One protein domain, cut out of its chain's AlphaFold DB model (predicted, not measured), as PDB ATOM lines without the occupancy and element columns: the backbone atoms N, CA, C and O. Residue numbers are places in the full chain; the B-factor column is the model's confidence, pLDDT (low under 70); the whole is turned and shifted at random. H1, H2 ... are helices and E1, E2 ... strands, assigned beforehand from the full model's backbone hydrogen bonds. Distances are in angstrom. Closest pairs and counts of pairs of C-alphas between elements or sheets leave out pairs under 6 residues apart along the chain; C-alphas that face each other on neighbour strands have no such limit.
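What this domain is: This is residues 189 to 295 of the 296 residues of an uncharacterized protein of Acinetobacter sp. WCHAc060012 (UniProt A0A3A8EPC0). A twisted four-stranded sheet, E1 to E4, has two short helices by it, H1 packed on it mostly near the inner strand E2 and H2 only grazing it by the edge strand E1, while a separate two-stranded hairpin, E5 and E6, has its strand E5 near the other edge strand, E4. The 107 printed residues hold H1 H2 E1 E2 E3 E4 E5 E6 in that order, class mixed, helices and strands. Both sheets are antiparallel, ordered E1 - E2 - E3 - E4 and E5 - E6. The whole is compact, with a radius of gyration of the C-alphas of 13.3 A and spans of 35 by 30 by 30 A.

How they stand to each other: H1, residues 190 to 197, is on the sheet of E1, residues 229 to 233, E2, 238 to 246, E3, 249 to 258, and E4, 261 to 269, at a height over the sheet of 7.9 A. It lies over none of the strands, but only just, with 2 C-alphas on E2; their closest C-alphas, Leu 194 and Pro 243, are 7.7 A apart. H2, residues 212 to 216, only grazes this sheet; its C-alpha 212 is 6.4 A from C-alpha 229 of E1. In both helices every O i to N i+4 pair is within hydrogen-bond range. E1 to E4 form a meander, each strand the antiparallel neighbour of the one before; N 230 and O 241 are 2.9 A apart, N 240 and O 255 2.8 A, and N 254 and O 266 2.8 A. E4 bends by 55 degrees at residue 264. E5, residues 281 to 286, is near E4, and forms a hairpin with E6, residues 289 to 294, where N 282 and O 293 are 2.8 A apart.

Where its parts are: H1 begins at C-alpha 190 (86.424, -29.713, 88.098). E3 is 29.2 A long, E2 24.9 A and E4 23.9 A. E6 ends at C-alpha 294 (94.241, -40.993, 98.140).

The domain as a whole: The farthest C-alphas, Lys 217 and Ser 288, are 37.9 A apart. The printed part has no cut. The links H1 to H2, H2 to E1 and E4 to E5 are long. Residues 199 to 206 have pLDDT under 70.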
ATOM      1  N   ASP A 189      84.766 -34.070  88.567       89.81
ATOM      2  CA  ASP A 189      85.513 -33.393  87.516       89.81
ATOM      3  C   ASP A 189      85.344 -31.877  87.680       89.81
ATOM      4  O   ASP A 189      84.218 -31.364  87.633       89.81
ATOM      5  N   SER A 190      86.449 -31.161  87.886       91.00
ATOM      6  CA  SER A 190      86.424 -29.713  88.098       91.00
ATOM      7  C   SER A 190      85.877 -28.935  86.912       91.00
ATOM      8  O   SER A 190      85.171 -27.951  87.120       91.00
ATOM      9  N   ASP A 191      86.146 -29.371  85.682       88.19
ATOM     10  CA  ASP A 191      85.733 -28.626  84.492       88.19
ATOM     11  C   ASP A 191      84.214 -28.673  84.343       88.19
ATOM     12  O   ASP A 191      83.579 -27.666  84.028       88.19
ATOM     13  N   VAL A 192      83.617 -29.836  84.619       86.12
ATOM     14  CA  VAL A 192      82.159 -29.998  84.627       86.12
ATOM     15  C   VAL A 192      81.552 -29.205  85.787       86.12
ATOM     16  O   VAL A 192      80.569 -28.493  85.588       86.12
ATOM     17  N   HIS A 193      82.165 -29.255  86.976       87.81
ATOM     18  CA  HIS A 193      81.687 -28.516  88.147       87.81
ATOM     19  C   HIS A 193      81.635 -26.999  87.888       87.81
ATOM     20  O   HIS A 193      80.580 -26.378  88.040       87.81
ATOM     21  N   LEU A 194      82.736 -26.407  87.420       86.81
ATOM     22  CA  LEU A 194      82.828 -24.971  87.139       86.81
ATOM     23  C   LEU A 194      81.902 -24.531  85.990       86.81
ATOM     24  O   LEU A 194      81.270 -23.470  86.058       86.81
ATOM     25  N   LYS A 195      81.761 -25.351  84.938       84.44
ATOM     26  CA  LYS A 195      80.797 -25.094  83.849       84.44
ATOM     27  C   LYS A 195      79.354 -25.076  84.351       84.44
ATOM     28  O   LYS A 195      78.553 -24.264  83.881       84.44
ATOM     29  N   CYS A 196      79.032 -25.926  85.324       80.88
ATOM     30  CA  CYS A 196      77.696 -25.982  85.900       80.88
ATOM     31  C   CYS A 196      77.365 -24.797  86.796       80.88
ATOM     32  O   CYS A 196      76.275 -24.238  86.677       80.88
ATOM     33  N   ILE A 197      78.318 -24.344  87.608       81.06
ATOM     34  CA  ILE A 197      78.146 -23.126  88.412       81.06
ATOM     35  C   ILE A 197      77.946 -21.904  87.511       81.06
ATOM     36  O   ILE A 197      77.056 -21.089  87.749       81.06
ATOM     37  N   SER A 198      78.710 -21.804  86.422       75.00
ATOM     38  CA  SER A 198      78.594 -20.697  85.464       75.00
ATOM     39  C   SER A 198      77.342 -20.753  84.564       75.00
ATOM     40  O   SER A 198      77.198 -19.911  83.678       75.00
ATOM     41  N   LYS A 199      76.413 -21.701  84.803       65.56
ATOM     42  CA  LYS A 199      75.116 -21.885  84.110       65.56
ATOM     43  C   LYS A 199      75.212 -21.989  82.581       65.56
ATOM     44  O   LYS A 199      74.274 -21.620  81.873       65.56
ATOM     45  N   LYS A 200      76.332 -22.486  82.047       51.09
ATOM     46  CA  LYS A 200      76.615 -22.420  80.604       51.09
ATOM     47  C   LYS A 200      76.171 -23.619  79.759       51.09
ATOM     48  O   LYS A 200      76.308 -23.525  78.543       51.09
ATOM     49  N   THR A 201      75.613 -24.708  80.299       49.38
ATOM     50  CA  THR A 201      75.252 -25.877  79.461       49.38
ATOM     51  C   THR A 201      74.110 -26.750  80.011       49.38
ATOM     52  O   THR A 201      73.760 -26.706  81.186       49.38
ATOM     53  N   LYS A 202      73.559 -27.607  79.131       51.16
ATOM     54  CA  LYS A 202      72.684 -28.759  79.449       51.16
ATOM     55  C   LYS A 202      73.431 -29.934  80.124       51.16
ATOM     56  O   LYS A 202      72.798 -30.937  80.433       51.16
ATOM     57  N   GLU A 203      74.748 -29.838  80.346       52.69
ATOM     58  CA  GLU A 203      75.611 -30.939  80.834       52.69
ATOM     59  C   GLU A 203      75.536 -31.173  82.353       52.69
ATOM     60  O   GLU A 203      76.134 -32.112  82.865       52.69
ATOM     61  N   CYS A 204      74.776 -30.360  83.090       63.97
ATOM     62  CA  CYS A 204      74.638 -30.483  84.548       63.97
ATOM     63  C   CYS A 204      73.678 -31.585  84.998       63.97
ATOM     64  O   CYS A 204      73.462 -31.774  86.196       63.97
ATOM     65  N   SER A 205      73.088 -32.318  84.053       54.97
ATOM     66  CA  SER A 205      72.244 -33.474  84.328       54.97
ATOM     67  C   SER A 205      73.048 -34.534  85.094       54.97
ATOM     68  O   SER A 205      73.874 -35.230  84.507       54.97
ATOM     69  N   GLY A 206      72.821 -34.650  86.405       59.62
ATOM     70  CA  GLY A 206      73.496 -35.632  87.265       59.62
ATOM     71  C   GLY A 206      74.492 -35.040  88.265       59.62
ATOM     72  O   GLY A 206      75.010 -35.782  89.097       59.62
ATOM     73  N   LEU A 207      74.734 -33.725  88.229       70.50
ATOM     74  CA  LEU A 207      75.467 -33.015  89.276       70.50
ATOM     75  C   LEU A 207      74.486 -32.353  90.238       70.50
ATOM     76  O   LEU A 207      73.783 -31.411  89.880       70.50
ATOM     77  N   ASN A 208      74.458 -32.841  91.474       75.06
ATOM     78  CA  ASN A 208      73.749 -32.172  92.553       75.06
ATOM     79  C   ASN A 208      74.693 -31.202  93.260       75.06
ATOM     80  O   ASN A 208      75.541 -31.626  94.051       75.06
ATOM     81  N   LEU A 209      74.545 -29.918  92.941       84.56
ATOM     82  CA  LEU A 209      75.260 -28.842  93.611       84.56
ATOM     83  C   LEU A 209      74.456 -28.385  94.822       84.56
ATOM     84  O   LEU A 209      73.259 -28.123  94.727       84.56
ATOM     85  N   ILE A 210      75.126 -28.303  95.962       86.00
ATOM     86  CA  ILE A 210      74.552 -27.864  97.224       86.00
ATOM     87  C   ILE A 210      75.083 -26.463  97.499       86.00
ATOM     88  O   ILE A 210      76.293 -26.238  97.531       86.00
ATOM     89  N   GLU A 211      74.169 -25.522  97.705       87.12
ATOM     90  CA  GLU A 211      74.511 -24.152  98.074       87.12
ATOM     91  C   GLU A 211      75.312 -24.121  99.382       87.12
ATOM     92  O   GLU A 211      74.957 -24.775 100.365       87.12
ATOM     93  N   THR A 212      76.367 -23.310  99.422       86.94
ATOM     94  CA  THR A 212      77.297 -23.217 100.561       86.94
ATOM     95  C   THR A 212      76.588 -22.891 101.871       86.94
ATOM     96  O   THR A 212      76.933 -23.432 102.917       86.94
ATOM     97  N   LYS A 213      75.534 -22.067 101.823       83.62
ATOM     98  CA  LYS A 213      74.713 -21.735 102.998       83.62
ATOM     99  C   LYS A 213      74.019 -22.955 103.603       83.62
ATOM    100  O   LYS A 213      73.846 -22.998 104.815       83.62
ATOM    101  N   GLU A 214      73.621 -23.931 102.789       83.12
ATOM    102  CA  GLU A 214      73.007 -25.170 103.282       83.12
ATOM    103  C   GLU A 214      74.048 -26.086 103.926       83.12
ATOM    104  O   GLU A 214      73.774 -26.698 104.955       83.12
ATOM    105  N   LEU A 215      75.268 -26.129 103.383       85.00
ATOM    106  CA  LEU A 215      76.377 -26.852 104.007       85.00
ATOM    107  C   LEU A 215      76.823 -26.203 105.321       85.00
ATOM    108  O   LEU A 215      77.046 -26.914 106.296       85.00
ATOM    109  N   PHE A 216      76.894 -24.872 105.371       83.81
ATOM    110  CA  PHE A 216      77.312 -24.113 106.551       83.81
ATOM    111  C   PHE A 216      76.396 -24.322 107.763       83.81
ATOM    112  O   PHE A 216      76.870 -24.349 108.891       83.81
ATOM    113  N   LYS A 217      75.089 -24.544 107.546       82.94
ATOM    114  CA  LYS A 217      74.151 -24.896 108.631       82.94
ATOM    115  C   LYS A 217      74.551 -26.173 109.375       82.94
ATOM    116  O   LYS A 217      74.135 -26.356 110.510       82.94
ATOM    117  N   LYS A 218      75.299 -27.069 108.723       79.62
ATOM    118  CA  LYS A 218      75.688 -28.377 109.265       79.62
ATOM    119  C   LYS A 218      77.177 -28.478 109.596       79.62
ATOM    120  O   LYS A 218      77.552 -29.225 110.496       79.62
ATOM    121  N   TYR A 219      78.020 -27.783 108.842       84.38
ATOM    122  CA  TYR A 219      79.471 -27.871 108.921       84.38
ATOM    123  C   TYR A 219      80.049 -26.473 109.161       84.38
ATOM    124  O   TYR A 219      80.160 -25.674 108.234       84.38
ATOM    125  N   ASP A 220      80.431 -26.194 110.406       83.38
ATOM    126  CA  ASP A 220      80.985 -24.908 110.855       83.38
ATOM    127  C   ASP A 220      82.327 -24.543 110.194       83.38
ATOM    128  O   ASP A 220      82.673 -23.370 110.080       83.38
ATOM    129  N   PHE A 221      83.062 -25.548 109.715       87.38
ATOM    130  CA  PHE A 221      84.312 -25.395 108.970       87.38
ATOM    131  C   PHE A 221      84.121 -25.015 107.492       87.38
ATOM    132  O   PHE A 221      85.102 -24.704 106.817       87.38
ATOM    133  N   VAL A 222      82.893 -25.049 106.960       91.06
ATOM    134  CA  VAL A 222      82.625 -24.612 105.581       91.06
ATOM    135  C   VAL A 222      82.726 -23.092 105.506       91.06
ATOM    136  O   VAL A 222      82.177 -22.375 106.337       91.06
ATOM    137  N   ASN A 223      83.410 -22.572 104.491       88.88
ATOM    138  CA  ASN A 223      83.533 -21.132 104.315       88.88
ATOM    139  C   ASN A 223      82.368 -20.603 103.470       88.88
ATOM    140  O   ASN A 223      82.196 -21.021 102.332       88.88
ATOM    141  N   LEU A 224      81.593 -19.654 104.005       88.81
ATOM    142  CA  LEU A 224      80.455 -19.038 103.307       88.81
ATOM    143  C   LEU A 224      80.826 -18.312 102.003       88.81
ATOM    144  O   LEU A 224      79.940 -18.087 101.180       88.81
ATOM    145  N   SER A 225      82.096 -17.943 101.827       88.19
ATOM    146  CA  SER A 225      82.617 -17.337 100.597       88.19
ATOM    147  C   SER A 225      82.884 -18.357  99.487       88.19
ATOM    148  O   SER A 225      83.100 -17.956  98.344       88.19
ATOM    149  N   ASP A 226      82.875 -19.656  99.793       91.94
ATOM    150  CA  ASP A 226      83.016 -20.693  98.777       91.94
ATOM    151  C   ASP A 226      81.744 -20.783  97.912       91.94
ATOM    152  O   ASP A 226      80.625 -20.495  98.351       91.94
ATOM    153  N   GLY A 227      81.904 -21.221  96.667       90.44
ATOM    154  CA  GLY A 227      80.815 -21.443  95.724       90.44
ATOM    155  C   GLY A 227      80.028 -22.738  95.974       90.44
ATOM    156  O   GLY A 227      80.427 -23.578  96.792       90.44
ATOM    157  N   PRO A 228      78.916 -22.936  95.231       90.38
ATOM    158  CA  PRO A 228      78.109 -24.148  95.310       90.38
ATOM    159  C   PRO A 228      78.980 -25.393  95.201       90.38
ATOM    160  O   PRO A 228      79.876 -25.478  94.365       90.38
ATOM    161  N   SER A 229      78.731 -26.342  96.089       91.38
ATOM    162  CA  SER A 229      79.641 -27.446  96.348       91.38
ATOM    163  C   SER A 229      79.063 -28.766  95.877       91.38
ATOM    164  O   SER A 229      77.853 -28.987  95.891       91.38
ATOM    165  N   MET A 230      79.947 -29.688  95.530       89.50
ATOM    166  CA  MET A 230      79.586 -31.064  95.236       89.50
ATOM    167  C   MET A 230      79.935 -31.948  96.429       89.50
ATOM    168  O   MET A 230      81.034 -31.857  96.971       89.50
ATOM    169  N   VAL A 231      79.007 -32.820  96.822       88.38
ATOM    170  CA  VAL A 231      79.226 -33.773  97.915       88.38
ATOM    171  C   VAL A 231      79.309 -35.183  97.349       88.38
ATOM    172  O   VAL A 231      78.374 -35.666  96.710       88.38
ATOM    173  N   LEU A 232      80.441 -35.844  97.586       86.75
ATOM    174  CA  LEU A 232      80.650 -37.245  97.242       86.75
ATOM    175  C   LEU A 232      80.546 -38.093  98.502       86.75
ATOM    176  O   LEU A 232      81.391 -37.991  99.393       86.75
ATOM    177  N   ASP A 233      79.558 -38.977  98.553       82.75
ATOM    178  CA  ASP A 233      79.509 -39.997  99.593       82.75
ATOM    179  C   ASP A 233      80.418 -41.183  99.226       82.75
ATOM    180  O   ASP A 233      80.462 -41.644  98.077       82.75
ATOM    181  N   ARG A 234      81.187 -41.652 100.212       78.94
ATOM    182  CA  ARG A 234      82.086 -42.811 100.131       78.94
ATOM    183  C   ARG A 234      81.745 -43.873 101.174       78.94
ATOM    184  O   ARG A 234      82.536 -44.793 101.393       78.94
ATOM    185  N   GLY A 235      80.602 -43.745 101.848       76.75
ATOM    186  CA  GLY A 235      80.106 -44.633 102.897       76.75
ATOM    187  C   GLY A 235      80.860 -44.498 104.223       76.75
ATOM    188  O   GLY A 235      80.248 -44.405 105.280       76.75
ATOM    189  N   ARG A 236      82.199 -44.460 104.197       78.12
ATOM    190  CA  ARG A 236      83.044 -44.298 105.401       78.12
ATOM    191  C   ARG A 236      83.371 -42.842 105.739       78.12
ATOM    192  O   ARG A 236      83.775 -42.556 106.865       78.12
ATOM    193  N   PHE A 237      83.260 -41.962 104.754       85.25
ATOM    194  CA  PHE A 237      83.479 -40.522 104.840       85.25
ATOM    195  C   PHE A 237      82.777 -39.844 103.661       85.25
ATOM    196  O   PHE A 237      82.343 -40.511 102.719       85.25
ATOM    197  N   GLN A 238      82.706 -38.521 103.700       88.25
ATOM    198  CA  GLN A 238      82.239 -37.687 102.601       88.25
ATOM    199  C   GLN A 238      83.375 -36.804 102.100       88.25
ATOM    200  O   GLN A 238      84.273 -36.453 102.865       88.25
ATOM    201  N   LEU A 239      83.318 -36.430 100.828       92.38
ATOM    202  CA  LEU A 239      84.121 -35.343 100.284       92.38
ATOM    203  C   LEU A 239      83.189 -34.186  99.949       92.38
ATOM    204  O   LEU A 239      82.272 -34.361  99.149       92.38
ATOM    205  N   ILE A 240      83.420 -33.027 100.552       93.31
ATOM    206  CA  ILE A 240      82.782 -31.768 100.169       93.31
ATOM    207  C   ILE A 240      83.782 -31.016  99.302       93.31
ATOM    208  O   ILE A 240      84.923 -30.800  99.707       93.31
ATOM    209  N   ILE A 241      83.369 -30.675  98.089       94.12
ATOM    210  CA  ILE A 241      84.243 -30.113  97.066       94.12
ATOM    211  C   ILE A 241      83.685 -28.760  96.656       94.12
ATOM    212  O   ILE A 241      82.629 -28.693  96.025       94.12
ATOM    213  N   SER A 242      84.403 -27.701  97.009       94.44
ATOM    214  CA  SER A 242      83.920 -26.325  96.982       94.44
ATOM    215  C   SER A 242      84.893 -25.456  96.182       94.44
ATOM    216  O   SER A 242      86.053 -25.316  96.577       94.44
ATOM    217  N   PRO A 243      84.490 -24.905  95.029       94.00
ATOM    218  CA  PRO A 243      85.316 -23.957  94.302       94.00
ATOM    219  C   PRO A 243      85.235 -22.589  94.970       94.00
ATOM    220  O   PRO A 243      84.190 -22.209  95.487       94.00
ATOM    221  N   PHE A 244      86.317 -21.832  94.928       92.81
ATOM    222  CA  PHE A 244      86.356 -20.453  95.406       92.81
ATOM    223  C   PHE A 244      87.357 -19.657  94.571       92.81
ATOM    224  O   PHE A 244      88.134 -20.232  93.810       92.81
ATOM    225  N   GLU A 245      87.328 -18.336  94.680       88.50
ATOM    226  CA  GLU A 245      88.254 -17.450  93.978       88.50
ATOM    227  C   GLU A 245      88.947 -16.550  94.997       88.50
ATOM    228  O   GLU A 245      88.304 -16.024  95.908       88.50
ATOM    229  N   ASP A 246      90.263 -16.417  94.869       83.25
ATOM    230  CA  ASP A 246      91.083 -15.510  95.667       83.25
ATOM    231  C   ASP A 246      91.979 -14.655  94.756       83.25
ATOM    232  O   ASP A 246      91.849 -14.687  93.532       83.25
ATOM    233  N   GLU A 247      92.895 -13.879  95.338       83.25
ATOM    234  CA  GLU A 247      93.820 -13.019  94.582       83.25
ATOM    235  C   GLU A 247      94.705 -13.792  93.588       83.25
ATOM    236  O   GLU A 247      95.194 -13.213  92.617       83.25
ATOM    237  N   SER A 248      94.909 -15.094  93.811       78.31
ATOM    238  CA  SER A 248      95.663 -15.958  92.904       78.31
ATOM    239  C   SER A 248      94.794 -16.486  91.761       78.31
ATOM    240  O   SER A 248      95.338 -16.898  90.740       78.31
ATOM    241  N   GLY A 249      93.465 -16.463  91.886       84.62
ATOM    242  CA  GLY A 249      92.504 -16.899  90.872       84.62
ATOM    243  C   GLY A 249      91.606 -18.051  91.348       84.62
ATOM    244  O   GLY A 249      91.327 -18.168  92.544       84.62
ATOM    245  N   PRO A 250      91.104 -18.906  90.434       88.19
ATOM    246  CA  PRO A 250      90.179 -19.972  90.794       88.19
ATOM    247  C   PRO A 250      90.896 -21.097  91.544       88.19
ATOM    248  O   PRO A 250      91.928 -21.619  91.121       88.19
ATOM    249  N   ASN A 251      90.297 -21.522  92.644       92.19
ATOM    250  CA  ASN A 251      90.789 -22.565  93.524       92.19
ATOM    251  C   ASN A 251      89.688 -23.587  93.822       92.19
ATOM    252  O   ASN A 251      88.493 -23.336  93.656       92.19
ATOM    253  N   LEU A 252      90.109 -24.755  94.292       94.00
ATOM    254  CA  LEU A 252      89.249 -25.823  94.767       94.00
ATOM    255  C   LEU A 252      89.652 -26.224  96.175       94.00
ATOM    256  O   LEU A 252      90.798 -26.604  96.425       94.00
ATOM    257  N   ARG A 253      88.684 -26.192  97.079       94.88
ATOM    258  CA  ARG A 253      88.783 -26.757  98.415       94.88
ATOM    259  C   ARG A 253      88.148 -28.142  98.401       94.88
ATOM    260  O   ARG A 253      86.995 -28.297  98.004       94.88
ATOM    261  N   VAL A 254      88.894 -29.159  98.818       95.94
ATOM    262  CA  VAL A 254      88.396 -30.530  98.980       95.94
ATOM    263  C   VAL A 254      88.509 -30.911 100.447       95.94
ATOM    264  O   VAL A 254      89.610 -31.064 100.971       95.94
ATOM    265  N   MET A 255      87.363 -31.055 101.101       95.19
ATOM    266  CA  MET A 255      87.237 -31.351 102.524       95.19
ATOM    267  C   MET A 255      86.781 -32.793 102.711       95.19
ATOM    268  O   MET A 255      85.715 -33.183 102.234       95.19
ATOM    269  N   GLN A 256      87.563 -33.583 103.438       94.00
ATOM    270  CA  GLN A 256      87.162 -34.906 103.885       94.00
ATOM    271  C   GLN A 256      86.436 -34.803 105.223       94.00
ATOM    272  O   GLN A 256      86.998 -34.336 106.213       94.00
ATOM    273  N   VAL A 257      85.202 -35.297 105.266       88.19
ATOM    274  CA  VAL A 257      84.323 -35.205 106.432       88.19
ATOM    275  C   VAL A 257      83.981 -36.595 106.946       88.19
ATOM    276  O   VAL A 257      83.544 -37.465 106.192       88.19
ATOM    277  N   LYS A 258      84.148 -36.811 108.250       83.94
ATOM    278  CA  LYS A 258      83.756 -38.049 108.931       83.94
ATOM    279  C   LYS A 258      83.061 -37.704 110.236       83.94
ATOM    280  O   LYS A 258      83.581 -36.913 111.013       83.94
ATOM    281  N   ASN A 259      81.900 -38.309 110.486       77.75
ATOM    282  CA  ASN A 259      81.086 -38.036 111.678       77.75
ATOM    283  C   ASN A 259      80.845 -36.525 111.884       77.75
ATOM    284  O   ASN A 259      81.029 -36.012 112.983       77.75
ATOM    285  N   ASN A 260      80.507 -35.820 110.799       76.00
ATOM    286  CA  ASN A 260      80.318 -34.366 110.737       76.00
ATOM    287  C   ASN A 260      81.527 -33.503 111.148       76.00
ATOM    288  O   ASN A 260      81.370 -32.311 111.374       76.00
ATOM    289  N   LYS A 261      82.734 -34.075 111.216       79.94
ATOM    290  CA  LYS A 261      83.973 -33.345 111.508       79.94
ATOM    291  C   LYS A 261      84.887 -33.331 110.293       79.94
ATOM    292  O   LYS A 261      84.975 -34.334 109.579       79.94
ATOM    293  N   LEU A 262      85.595 -32.221 110.097       87.50
ATOM    294  CA  LEU A 262      86.684 -32.122 109.131       87.50
ATOM    295  C   LEU A 262      87.842 -33.025 109.575       87.50
ATOM    296  O   LEU A 262      88.324 -32.926 110.701       87.50
ATOM    297  N   VAL A 263      88.258 -33.933 108.696       90.50
ATOM    298  CA  VAL A 263      89.361 -34.879 108.931       90.50
ATOM    299  C   VAL A 263      90.596 -34.493 108.132       90.50
ATOM    300  O   VAL A 263      91.713 -34.656 108.612       90.50
ATOM    301  N   ASP A 264      90.394 -34.007 106.912       91.69
ATOM    302  CA  ASP A 264      91.464 -33.567 106.028       91.69
ATOM    303  C   ASP A 264      90.936 -32.483 105.089       91.69
ATOM    304  O   ASP A 264      89.753 -32.461 104.750       91.69
ATOM    305  N   GLU A 265      91.822 -31.596 104.656       94.38
ATOM    306  CA  GLU A 265      91.516 -30.516 103.725       94.38
ATOM    307  C   GLU A 265      92.649 -30.388 102.704       94.38
ATOM    308  O   GLU A 265      93.834 -30.605 103.000       94.38
ATOM    309  N   LYS A 266      92.282 -30.073 101.464       94.00
ATOM    310  CA  LYS A 266      93.214 -29.782 100.376       94.00
ATOM    311  C   LYS A 266      92.757 -28.534  99.639       94.00
ATOM    312  O   LYS A 266      91.607 -28.453  99.221       94.00
ATOM    313  N   PHE A 267      93.693 -27.616  99.438       91.62
ATOM    314  CA  PHE A 267      93.533 -26.449  98.579       91.62
ATOM    315  C   PHE A 267      94.300 -26.686  97.288       91.62
ATOM    316  O   PHE A 267      95.475 -27.059  97.311       91.62
ATOM    317  N   ILE A 268      93.619 -26.519  96.163       91.56
ATOM    318  CA  ILE A 268      94.144 -26.853  94.846       91.56
ATOM    319  C   ILE A 268      93.885 -25.664  93.941       91.56
ATOM    320  O   ILE A 268      92.738 -25.310  93.687       91.56
ATOM    321  N   TYR A 269      94.952 -25.081  93.418       88.50
ATOM    322  CA  TYR A 269      94.829 -24.036  92.418       88.50
ATOM    323  C   TYR A 269      94.346 -24.633  91.088       88.50
ATOM    324  O   TYR A 269      94.969 -25.561  90.558       88.50
ATOM    325  N   LEU A 270      93.235 -24.124  90.546       84.19
ATOM    326  CA  LEU A 270      92.561 -24.669  89.360       84.19
ATOM    327  C   LEU A 270      93.188 -24.164  88.053       84.19
ATOM    328  O   LEU A 270      92.509 -23.662  87.164       84.19
ATOM    329  N   ASN A 271      94.499 -24.360  87.910       80.12
ATOM    330  CA  ASN A 271      95.194 -24.188  86.630       80.12
ATOM    331  C   ASN A 271      94.966 -25.353  85.664       80.12
ATOM    332  O   ASN A 271      95.133 -25.209  84.458       80.12
ATOM    333  N   ASN A 272      94.663 -26.527  86.212       83.31
ATOM    334  CA  ASN A 272      94.456 -27.759  85.471       83.31
ATOM    335  C   ASN A 272      93.241 -28.491  86.031       83.31
ATOM    336  O   ASN A 272      92.875 -28.316  87.195       83.31
ATOM    337  N   ARG A 273      92.681 -29.373  85.206       89.69
ATOM    338  CA  ARG A 273      91.573 -30.251  85.572       89.69
ATOM    339  C   ARG A 273      91.923 -31.118  86.786       89.69
ATOM    340  O   ARG A 273      92.995 -31.729  86.840       89.69
ATOM    341  N   VAL A 274      90.993 -31.181  87.735       94.00
ATOM    342  CA  VAL A 274      91.028 -32.033  88.926       94.00
ATOM    343  C   VAL A 274      89.958 -33.102  88.775       94.00
ATOM    344  O   VAL A 274      88.787 -32.793  88.559       94.00
ATOM    345  N   GLU A 275      90.348 -34.360  88.938       94.44
ATOM    346  CA  GLU A 275      89.430 -35.497  88.897       94.44
ATOM    347  C   GLU A 275      89.490 -36.263  90.215       94.44
ATOM    348  O   GLU A 275      90.579 -36.472  90.751       94.44
ATOM    349  N   ILE A 276      88.342 -36.719  90.724       93.81
ATOM    350  CA  ILE A 276      88.288 -37.684  91.834       93.81
ATOM    351  C   ILE A 276      87.493 -38.898  91.382       93.81
ATOM    352  O   ILE A 276      86.325 -38.788  91.004       93.81
ATOM    353  N   ASP A 277      88.127 -40.065  91.421       90.25
ATOM    354  CA  ASP A 277      87.506 -41.308  90.986       90.25
ATOM    355  C   ASP A 277      86.650 -41.976  92.083       90.25
ATOM    356  O   ASP A 277      86.479 -41.476  93.203       90.25
ATOM    357  N   ASN A 278      86.095 -43.143  91.746       85.94
ATOM    358  CA  ASN A 278      85.245 -43.929  92.644       85.94
ATOM    359  C   ASN A 278      86.001 -44.492  93.857       85.94
ATOM    360  O   ASN A 278      85.373 -44.815  94.861       85.94
ATOM    361  N   ASN A 279      87.323 -44.625  93.760       87.00
ATOM    362  CA  ASN A 279      88.180 -45.115  94.832       87.00
ATOM    363  C   ASN A 279      88.673 -43.967  95.722       87.00
ATOM    364  O   ASN A 279      89.499 -44.197  96.601       87.00
ATOM    365  N   SER A 280      88.170 -42.744  95.518       88.69
ATOM    366  CA  SER A 280      88.623 -41.530  96.201       88.69
ATOM    367  C   SER A 280      90.092 -41.204  95.925       88.69
ATOM    368  O   SER A 280      90.789 -40.670  96.790       88.69
ATOM    369  N   ILE A 281      90.556 -41.519  94.714       93.19
ATOM    370  CA  ILE A 281      91.841 -41.059  94.202       93.19
ATOM    371  C   ILE A 281      91.607 -39.740  93.485       93.19
ATOM    372  O   ILE A 281      90.910 -39.684  92.472       93.19
ATOM    373  N   MET A 282      92.218 -38.685  94.005       95.31
ATOM    374  CA  MET A 282      92.276 -37.380  93.375       95.31
ATOM    375  C   MET A 282      93.524 -37.254  92.515       95.31
ATOM    376  O   MET A 282      94.636 -37.508  92.980       95.31
ATOM    377  N   THR A 283      93.338 -36.832  91.270       95.00
ATOM    378  CA  THR A 283      94.411 -36.582  90.310       95.00
ATOM    379  C   THR A 283      94.344 -35.138  89.832       95.00
ATOM    380  O   THR A 283      93.289 -34.682  89.398       95.00
ATOM    381  N   TYR A 284      95.469 -34.428  89.893       92.94
ATOM    382  CA  TYR A 284      95.604 -33.059  89.386       92.94
ATOM    383  C   TYR A 284      97.052 -32.762  88.980       92.94
ATOM    384  O   TYR A 284      97.951 -33.567  89.230       92.94
ATOM    385  N   TYR A 285      97.294 -31.616  88.342       84.94
ATOM    386  CA  TYR A 285      98.636 -31.181  87.942       84.94
ATOM    387  C   TYR A 285      99.039 -29.885  88.638       84.94
ATOM    388  O   TYR A 285      98.317 -28.892  88.576       84.94
ATOM    389  N   GLN A 286     100.237 -29.879  89.216       82.69
ATOM    390  CA  GLN A 286     100.857 -28.703  89.823       82.69
ATOM    391  C   GLN A 286     102.269 -28.539  89.254       82.69
ATOM    392  O   GLN A 286     103.080 -29.461  89.333       82.69
ATOM    393  N   ASN A 287     102.565 -27.385  88.647       83.50
ATOM    394  CA  ASN A 287     103.856 -27.101  87.996       83.50
ATOM    395  C   ASN A 287     104.290 -28.207  87.011       83.50
ATOM    396  O   ASN A 287     105.411 -28.713  87.076       83.50
ATOM    397  N   SER A 288     103.361 -28.638  86.150       82.88
ATOM    398  CA  SER A 288     103.538 -29.723  85.166       82.88
ATOM    399  C   SER A 288     103.818 -31.116  85.751       82.88
ATOM    400  O   SER A 288     104.056 -32.060  84.998       82.88
ATOM    401  N   LYS A 289     103.751 -31.290  87.077       88.19
ATOM    402  CA  LYS A 289     103.848 -32.597  87.737       88.19
ATOM    403  C   LYS A 289     102.459 -33.127  88.060       88.19
ATOM    404  O   LYS A 289     101.647 -32.421  88.654       88.19
ATOM    405  N   LYS A 290     102.212 -34.388  87.699       91.94
ATOM    406  CA  LYS A 290     101.003 -35.116  88.092       91.94
ATOM    407  C   LYS A 290     101.072 -35.436  89.583       91.94
ATOM    408  O   LYS A 290     102.007 -36.101  90.025       91.94
ATOM    409  N   ILE A 291     100.070 -35.000  90.332       92.88
ATOM    410  CA  ILE A 291      99.873 -35.328  91.740       92.88
ATOM    411  C   ILE A 291      98.720 -36.321  91.849       92.88
ATOM    412  O   ILE A 291      97.697 -36.187  91.175       92.88
ATOM    413  N   ILE A 292      98.912 -37.334  92.691       93.69
ATOM    414  CA  ILE A 292      97.916 -38.357  93.002       93.69
ATOM    415  C   ILE A 292      97.756 -38.377  94.518       93.69
ATOM    416  O   ILE A 292      98.736 -38.554  95.242       93.69
ATOM    417  N   TYR A 293      96.530 -38.198  94.991       92.06
ATOM    418  CA  TYR A 293      96.195 -38.193  96.406       92.06
ATOM    419  C   TYR A 293      95.072 -39.182  96.694       92.06
ATOM    420  O   TYR A 293      94.065 -39.197  95.996       92.06
ATOM    421  N   GLN A 294      95.235 -40.005  97.725       92.31
ATOM    422  CA  GLN A 294      94.241 -40.993  98.140       92.31
ATOM    423  C   GLN A 294      93.633 -40.563  99.473       92.31
ATOM    424  O   GLN A 294      94.319 -40.596 100.495       92.31
ATOM    425  N   PHE A 295      92.341 -40.240  99.470       85.62
ATOM    426  CA  PHE A 295      91.582 -40.019 100.704       85.62
ATOM    427  C   PHE A 295      91.336 -41.358 101.419       85.62
ATOM    428  O   PHE A 295      91.109 -42.378 100.754       85.62
TER     429      PHE A 295